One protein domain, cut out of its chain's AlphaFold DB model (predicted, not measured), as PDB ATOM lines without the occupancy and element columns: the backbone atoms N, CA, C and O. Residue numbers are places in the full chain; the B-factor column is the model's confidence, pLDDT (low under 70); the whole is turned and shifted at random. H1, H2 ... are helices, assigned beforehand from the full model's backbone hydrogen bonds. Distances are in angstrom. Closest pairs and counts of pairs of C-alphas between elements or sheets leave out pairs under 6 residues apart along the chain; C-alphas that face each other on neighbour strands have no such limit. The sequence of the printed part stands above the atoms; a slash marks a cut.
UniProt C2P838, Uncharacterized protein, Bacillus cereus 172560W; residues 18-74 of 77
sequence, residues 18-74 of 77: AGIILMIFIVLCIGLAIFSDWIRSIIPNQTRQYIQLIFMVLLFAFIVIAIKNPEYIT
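What this domain is: This is residues 18 to 74 of the 77 residues of an uncharacterized protein of Bacillus cereus 172560W (UniProt C2P838). Two long helices, H1 and H2, meet near their ends at a tight link and spread from it as the two arms of an open, flat V. The short helix H3 folds back beside the far end of H2, and the space between the two long arms is empty. The printed part has 57 residues with three named helices, in the order H1, H2, H3, and no named strand; the class is all helix. The whole is extended, with a radius of gyration of the C-alphas of 17.9 A, and its C-alphas span 46 by 36 by 8 A.

How they stand to each other: H1, residues 18 to 42, and H2, residues 45 to 68, meet only through their link. H3, residues 71 to 74, is close to H2 but not clearly touching it, with 2 pairs of C-alphas within 8 A; the closest C-alphas, those of Ala 66 and Ile 73, are 6.2 A apart. H1 and H3 are apart. Residues 18 to 38 of H1 and residues 49 to 62 of H2 stand free. In H1 and H2 every O i to N i+4 pair is within hydrogen-bond range; H3 is too short for such a pair, and its one O i to N i+3 pair is not within range.

Where its parts are: H1 begins at C-alpha 18, at (-1.503, 29.185, -20.704), and runs 36.1 A from first to last C-alpha, to C-alpha 42 at (33.931, 22.214, -21.633). H2, residues 45 to 68, is 34.5 A long. H3, residues 71 to 74, is 5.2 A long and ends at C-alpha 74, at (10.015, 8.135, 7.235).

The domain as a whole: The two C-alphas farthest apart, those of Gly 19 and Lys 68, are 47.1 A apart. The printed part has no cut, and both links, H1 to H2 and H2 to H3, are tight. The mean pLDDT of the printed part is 80.8; residue 46 and residues 72 to 74 are under 70.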
ATOM      1  N   ALA A  18      -2.075  30.509 -20.476       74.00
ATOM      2  CA  ALA A  18      -1.503  29.185 -20.704       74.00
ATOM      3  C   ALA A  18      -0.506  29.197 -21.874       74.00
ATOM      4  O   ALA A  18       0.540  28.556 -21.789       74.00
ATOM      5  N   GLY A  19      -0.779  29.977 -22.925       76.56
ATOM      6  CA  GLY A  19       0.158  30.183 -24.033       76.56
ATOM      7  C   GLY A  19       1.436  30.902 -23.595       76.56
ATOM      8  O   GLY A  19       2.535  30.490 -23.961       76.56
ATOM      9  N   ILE A  20       1.308  31.926 -22.749       83.06
ATOM     10  CA  ILE A  20       2.450  32.666 -22.191       83.06
ATOM     11  C   ILE A  20       3.307  31.755 -21.303       83.06
ATOM     12  O   ILE A  20       4.526  31.713 -21.465       83.06
ATOM     13  N   ILE A  21       2.685  30.986 -20.404       85.44
ATOM     14  CA  ILE A  21       3.390  30.034 -19.532       85.44
ATOM     15  C   ILE A  21       4.129  28.985 -20.368       85.44
ATOM     16  O   ILE A  21       5.294  28.693 -20.097       85.44
ATOM     17  N   LEU A  22       3.486  28.453 -21.409       85.38
ATOM     18  CA  LEU A  22       4.094  27.466 -22.298       85.38
ATOM     19  C   LEU A  22       5.302  28.048 -23.047       85.38
ATOM     20  O   LEU A  22       6.348  27.406 -23.112       85.38
ATOM     21  N   MET A  23       5.196  29.276 -23.554       84.31
ATOM     22  CA  MET A  23       6.308  29.961 -24.219       84.31
ATOM     23  C   MET A  23       7.483  30.199 -23.267       84.31
ATOM     24  O   MET A  23       8.625  29.916 -23.629       84.31
ATOM     25  N   ILE A  24       7.221  30.645 -22.035       89.31
ATOM     26  CA  ILE A  24       8.257  30.809 -21.005       89.31
ATOM     27  C   ILE A  24       8.932  29.468 -20.715       89.31
ATOM     28  O   ILE A  24      10.159  29.395 -20.675       89.31
ATOM     29  N   PHE A  25       8.150  28.399 -20.561       89.38
ATOM     30  CA  PHE A  25       8.672  27.061 -20.304       89.38
ATOM     31  C   PHE A  25       9.573  26.566 -21.443       89.38
ATOM     32  O   PHE A  25      10.665  26.064 -21.189       89.38
ATOM     33  N   ILE A  26       9.166  26.765 -22.700       90.75
ATOM     34  CA  ILE A  26       9.965  26.394 -23.875       90.75
ATOM     35  C   ILE A  26      11.285  27.170 -23.905       90.75
ATOM     36  O   ILE A  26      12.342  26.564 -24.078       90.75
ATOM     37  N   VAL A  27      11.249  28.489 -23.695       92.12
ATOM     38  CA  VAL A  27      12.460  29.328 -23.663       92.12
ATOM     39  C   VAL A  27      13.410  28.874 -22.557       92.12
ATOM     40  O   VAL A  27      14.617  28.767 -22.782       92.12
ATOM     41  N   LEU A  28      12.872  28.545 -21.384       90.44
ATOM     42  CA  LEU A  28      13.656  28.068 -20.252       90.44
ATOM     43  C   LEU A  28      14.315  26.713 -20.554       90.44
ATOM     44  O   LEU A  28      15.511  26.545 -20.318       90.44
ATOM     45  N   CYS A  29      13.575  25.778 -21.154       88.62
ATOM     46  CA  CYS A  29      14.096  24.486 -21.601       88.62
ATOM     47  C   CYS A  29      15.207  24.634 -22.651       88.62
ATOM     48  O   CYS A  29      16.233  23.963 -22.550       88.62
ATOM     49  N   ILE A  30      15.040  25.530 -23.628       90.88
ATOM     50  CA  ILE A  30      16.059  25.803 -24.653       90.88
ATOM     51  C   ILE A  30      17.322  26.382 -24.010       90.88
ATOM     52  O   ILE A  30      18.425  25.921 -24.303       90.88
ATOM     53  N   GLY A  31      17.177  27.349 -23.100       85.75
ATOM     54  CA  GLY A  31      18.306  27.933 -22.373       85.75
ATOM     55  C   GLY A  31      19.085  26.887 -21.573       85.75
ATOM     56  O   GLY A  31      20.313  26.840 -21.645       85.75
ATOM     57  N   LEU A  32      18.377  25.996 -20.874       86.88
ATOM     58  CA  LEU A  32      18.984  24.888 -20.136       86.88
ATOM     59  C   LEU A  32      19.681  23.881 -21.057       86.88
ATOM     60  O   LEU A  32      20.757  23.399 -20.710       86.88
ATOM     61  N   ALA A  33      19.113  23.584 -22.227       83.44
ATOM     62  CA  ALA A  33      19.724  22.683 -23.200       83.44
ATOM     63  C   ALA A  33      21.040  23.254 -23.749       83.44
ATOM     64  O   ALA A  33      22.060  22.571 -23.726       83.44
ATOM     65  N   ILE A  34      21.047  24.529 -24.154       80.62
ATOM     66  CA  ILE A  34      22.254  25.217 -24.636       80.62
ATOM     67  C   ILE A  34      23.314  25.280 -23.535       80.62
ATOM     68  O   ILE A  34      24.485  25.001 -23.784       80.62
ATOM     69  N   PHE A  35      22.913  25.615 -22.309       76.94
ATOM     70  CA  PHE A  35      23.822  25.638 -21.168       76.94
ATOM     71  C   PHE A  35      24.405  24.248 -20.881       76.94
ATOM     72  O   PHE A  35      25.612  24.106 -20.690       76.94
ATOM     73  N   SER A  36      23.565  23.212 -20.917       80.25
ATOM     74  CA  SER A  36      23.986  21.818 -20.785       80.25
ATOM     75  C   SER A  36      24.990  21.432 -21.868       80.25
ATOM     76  O   SER A  36      26.021  20.848 -21.543       80.25
ATOM     77  N   ASP A  37      24.754  21.789 -23.130       81.50
ATOM     78  CA  ASP A  37      25.667  21.497 -24.239       81.50
ATOM     79  C   ASP A  37      26.974  22.298 -24.170       81.50
ATOM     80  O   ASP A  37      28.041  21.775 -24.494       81.50
ATOM     81  N   TRP A  38      26.940  23.531 -23.668       77.56
ATOM     82  CA  TRP A  38      28.144  24.321 -23.408       77.56
ATOM     83  C   TRP A  38      29.010  23.696 -22.309       77.56
ATOM     84  O   TRP A  38      30.202  23.454 -22.516       77.56
ATOM     85  N   ILE A  39      28.402  23.314 -21.181       74.31
ATOM     86  CA  ILE A  39      29.052  22.480 -20.161       74.31
ATOM     87  C   ILE A  39      29.526  21.169 -20.794       74.31
ATOM     88  O   ILE A  39      30.591  20.649 -20.447       74.31
ATOM     89  N   ARG A  40      28.778  20.645 -21.775       72.25
ATOM     90  CA  ARG A  40      29.133  19.411 -22.462       72.25
ATOM     91  C   ARG A  40      30.411  19.554 -23.292       72.25
ATOM     92  O   ARG A  40      31.196  18.609 -23.362       72.25
ATOM     93  N   SER A  41      30.621  20.719 -23.888       74.44
ATOM     94  CA  SER A  41      31.818  21.080 -24.650       74.44
ATOM     95  C   SER A  41      33.037  21.287 -23.744       74.44
ATOM     96  O   SER A  41      34.128  20.817 -24.055       74.44
ATOM     97  N   ILE A  42      32.846  21.921 -22.584       74.00
ATOM     98  CA  ILE A  42      33.931  22.214 -21.633       74.00
ATOM     99  C   ILE A  42      34.383  20.960 -20.887       74.00
ATOM    100  O   ILE A  42      35.575  20.751 -20.665       74.00
ATOM    101  N   ILE A  43      33.434  20.124 -20.472       73.00
ATOM    102  CA  ILE A  43      33.717  18.933 -19.678       73.00
ATOM    103  C   ILE A  43      34.041  17.768 -20.627       73.00
ATOM    104  O   ILE A  43      33.189  17.380 -21.434       73.00
ATOM    105  N   PRO A  44      35.226  17.140 -20.531       77.69
ATOM    106  CA  PRO A  44      35.544  15.950 -21.310       77.69
ATOM    107  C   PRO A  44      34.520  14.839 -21.064       77.69
ATOM    108  O   PRO A  44      33.998  14.686 -19.958       77.69
ATOM    109  N   ASN A  45      34.234  14.025 -22.084       76.88
ATOM    110  CA  ASN A  45      33.269  12.926 -21.951       76.88
ATOM    111  C   ASN A  45      33.622  11.965 -20.794       76.88
ATOM    112  O   ASN A  45      32.736  11.497 -20.088       76.88
ATOM    113  N   GLN A  46      34.920  11.770 -20.552       69.38
ATOM    114  CA  GLN A  46      35.466  11.031 -19.412       69.38
ATOM    115  C   GLN A  46      34.968  11.605 -18.075       69.38
ATOM    116  O   GLN A  46      34.378  10.890 -17.274       69.38
ATOM    117  N   THR A  47      35.119  12.912 -17.853       73.12
ATOM    118  CA  THR A  47      34.671  13.588 -16.625       73.12
ATOM    119  C   THR A  47      33.155  13.501 -16.438       73.12
ATOM    120  O   THR A  47      32.688  13.297 -15.323       73.12
ATOM    121  N   ARG A  48      32.373  13.573 -17.523       72.56
ATOM    122  CA  ARG A  48      30.919  13.323 -17.492       72.56
ATOM    123  C   ARG A  48      30.587  11.919 -16.995       72.56
ATOM    124  O   ARG A  48      29.738  11.770 -16.123       72.56
ATOM    125  N   GLN A  49      31.264  10.910 -17.538       76.75
ATOM    126  CA  GLN A  49      31.080   9.521 -17.128       76.75
ATOM    127  C   GLN A  49      31.501   9.308 -15.674       76.75
ATOM    128  O   GLN A  49      30.786   8.629 -14.949       76.75
ATOM    129  N   TYR A  50      32.584   9.941 -15.216       78.06
ATOM    130  CA  TYR A  50      32.981   9.901 -13.808       78.06
ATOM    131  C   TYR A  50      31.937  10.541 -12.893       78.06
ATOM    132  O   TYR A  50      31.576   9.936 -11.892       78.06
ATOM    133  N   ILE A  51      31.400  11.715 -13.236       79.44
ATOM    134  CA  ILE A  51      30.338  12.364 -12.448       79.44
ATOM    135  C   ILE A  51      29.087  11.480 -12.402       79.44
ATOM    136  O   ILE A  51      28.516  11.278 -11.333       79.44
ATOM    137  N   GLN A  52      28.683  10.912 -13.540       80.25
ATOM    138  CA  GLN A  52      27.527  10.022 -13.622       80.25
ATOM    139  C   GLN A  52      27.739   8.730 -12.820       80.25
ATOM    140  O   GLN A  52      26.834   8.297 -12.110       80.25
ATOM    141  N   LEU A  53      28.938   8.146 -12.883       85.62
ATOM    142  CA  LEU A  53      29.325   6.975 -12.100       85.62
ATOM    143  C   LEU A  53      29.299   7.288 -10.600       85.62
ATOM    144  O   LEU A  53      28.691   6.546  -9.835       85.62
ATOM    145  N   ILE A  54      29.907   8.402 -10.180       85.69
ATOM    146  CA  ILE A  54      29.910   8.851  -8.781       85.69
ATOM    147  C   ILE A  54      28.473   9.037  -8.291       85.69
ATOM    148  O   ILE A  54      28.122   8.549  -7.219       85.69
ATOM    149  N   PHE A  55      27.619   9.680  -9.089       87.00
ATOM    150  CA  PHE A  55      26.216   9.881  -8.743       87.00
ATOM    151  C   PHE A  55      25.455   8.556  -8.617       87.00
ATOM    152  O   PHE A  55      24.722   8.370  -7.649       87.00
ATOM    153  N   MET A  56      25.669   7.604  -9.533       88.62
ATOM    154  CA  MET A  56      25.083   6.261  -9.444       88.62
ATOM    155  C   MET A  56      25.529   5.513  -8.184       88.62
ATOM    156  O   MET A  56      24.700   4.887  -7.527       88.62
ATOM    157  N   VAL A  57      26.810   5.594  -7.820       89.38
ATOM    158  CA  VAL A  57      27.343   4.952  -6.608       89.38
ATOM    159  C   VAL A  57      26.742   5.574  -5.346       89.38
ATOM    160  O   VAL A  57      26.339   4.843  -4.442       89.38
ATOM    161  N   LEU A  58      26.628   6.904  -5.290       90.31
ATOM    162  CA  LEU A  58      25.986   7.603  -4.172       90.31
ATOM    163  C   LEU A  58      24.505   7.227  -4.044       90.31
ATOM    164  O   LEU A  58      24.049   6.930  -2.942       90.31
ATOM    165  N   LEU A  59      23.773   7.178  -5.161       89.19
ATOM    166  CA  LEU A  59      22.379   6.723  -5.197       89.19
ATOM    167  C   LEU A  59      22.242   5.289  -4.694       89.19
ATOM    168  O   LEU A  59      21.360   4.995  -3.892       89.19
ATOM    169  N   PHE A  60      23.126   4.398  -5.137       89.69
ATOM    170  CA  PHE A  60      23.124   3.013  -4.692       89.69
ATOM    171  C   PHE A  60      23.373   2.908  -3.183       89.69
ATOM    172  O   PHE A  60      22.620   2.233  -2.483       89.69
ATOM    173  N   ALA A  61      24.370   3.623  -2.657       88.25
ATOM    174  CA  ALA A  61      24.635   3.675  -1.222       88.25
ATOM    175  C   ALA A  61      23.428   4.217  -0.439       88.25
ATOM    176  O   ALA A  61      23.054   3.650   0.587       88.25
ATOM    177  N   PHE A  62      22.782   5.268  -0.949       86.06
ATOM    178  CA  PHE A  62      21.571   5.827  -0.359       86.06
ATOM    179  C   PHE A  62      20.433   4.801  -0.313       86.06
ATOM    180  O   PHE A  62      19.844   4.607   0.746       86.06
ATOM    181  N   ILE A  63      20.171   4.085  -1.412       87.06
ATOM    182  CA  ILE A  63      19.151   3.024  -1.471       87.06
ATOM    183  C   ILE A  63      19.459   1.915  -0.460       87.06
ATOM    184  O   ILE A  63      18.565   1.464   0.252       87.06
ATOM    185  N   VAL A  64      20.717   1.485  -0.351       87.12
ATOM    186  CA  VAL A  64      21.121   0.454   0.618       87.12
ATOM    187  C   VAL A  64      20.875   0.916   2.056       87.12
ATOM    188  O   VAL A  64      20.348   0.147   2.860       87.12
ATOM    189  N   ILE A  65      21.218   2.163   2.392       84.69
ATOM    190  CA  ILE A  65      20.968   2.742   3.723       84.69
ATOM    191  C   ILE A  65      19.465   2.829   3.995       84.69
ATOM    192  O   ILE A  65      19.015   2.427   5.065       84.69
ATOM    193  N   ALA A  66      18.707   3.308   3.014       79.06
ATOM    194  CA  ALA A  66      17.261   3.454   3.060       79.06
ATOM    195  C   ALA A  66      16.549   2.105   3.282       79.06
ATOM    196  O   ALA A  66      15.637   2.021   4.097       79.06
ATOM    197  N   ILE A  67      16.999   1.027   2.628       81.56
ATOM    198  CA  ILE A  67      16.464  -0.331   2.839       81.56
ATOM    199  C   ILE A  67      16.865  -0.880   4.210       81.56
ATOM    200  O   ILE A  67      16.047  -1.490   4.895       81.56
ATOM    201  N   LYS A  68      18.127  -0.695   4.612       80.94
ATOM    202  CA  LYS A  68      18.641  -1.224   5.881       80.94
ATOM    203  C   LYS A  68      17.980  -0.555   7.087       80.94
ATOM    204  O   LYS A  68      17.730  -1.224   8.081       80.94
ATOM    205  N   ASN A  69      17.721   0.744   6.994       75.12
ATOM    206  CA  ASN A  69      17.158   1.556   8.060       75.12
ATOM    207  C   ASN A  69      16.011   2.414   7.487       75.12
ATOM    208  O   ASN A  69      16.207   3.604   7.213       75.12
ATOM    209  N   PRO A  70      14.815   1.831   7.302       71.88
ATOM    210  CA  PRO A  70      13.673   2.517   6.687       71.88
ATOM    211  C   PRO A  70      13.200   3.736   7.488       71.88
ATOM    212  O   PRO A  70      12.590   4.645   6.928       71.88
ATOM    213  N   GLU A  71      13.548   3.792   8.775       72.44
ATOM    214  CA  GLU A  71      13.258   4.896   9.694       72.44
ATOM    215  C   GLU A  71      13.797   6.250   9.189       72.44
ATOM    216  O   GLU A  71      13.173   7.291   9.406       72.44
ATOM    217  N   TYR A  72      14.912   6.251   8.446       64.25
ATOM    218  CA  TYR A  72      15.465   7.473   7.849       64.25
ATOM    219  C   TYR A  72      14.644   7.989   6.661       64.25
ATOM    220  O   TYR A  72      14.676   9.186   6.393       64.25
ATOM    221  N   ILE A  73      13.902   7.126   5.957       60.78
ATOM    222  CA  ILE A  73      12.995   7.555   4.880       60.78
ATOM    223  C   ILE A  73      11.742   8.184   5.484       60.78
ATOM    224  O   ILE A  73      11.303   9.233   5.029       60.78
ATOM    225  N   THR A  74      11.184   7.581   6.536       58.22
ATOM    226  CA  THR A  74      10.015   8.135   7.235       58.22
ATOM    227  C   THR A  74      10.302   9.464   7.927       58.22
ATOM    228  O   THR A  74       9.373  10.221   8.144       58.22
TER     229      THR A  74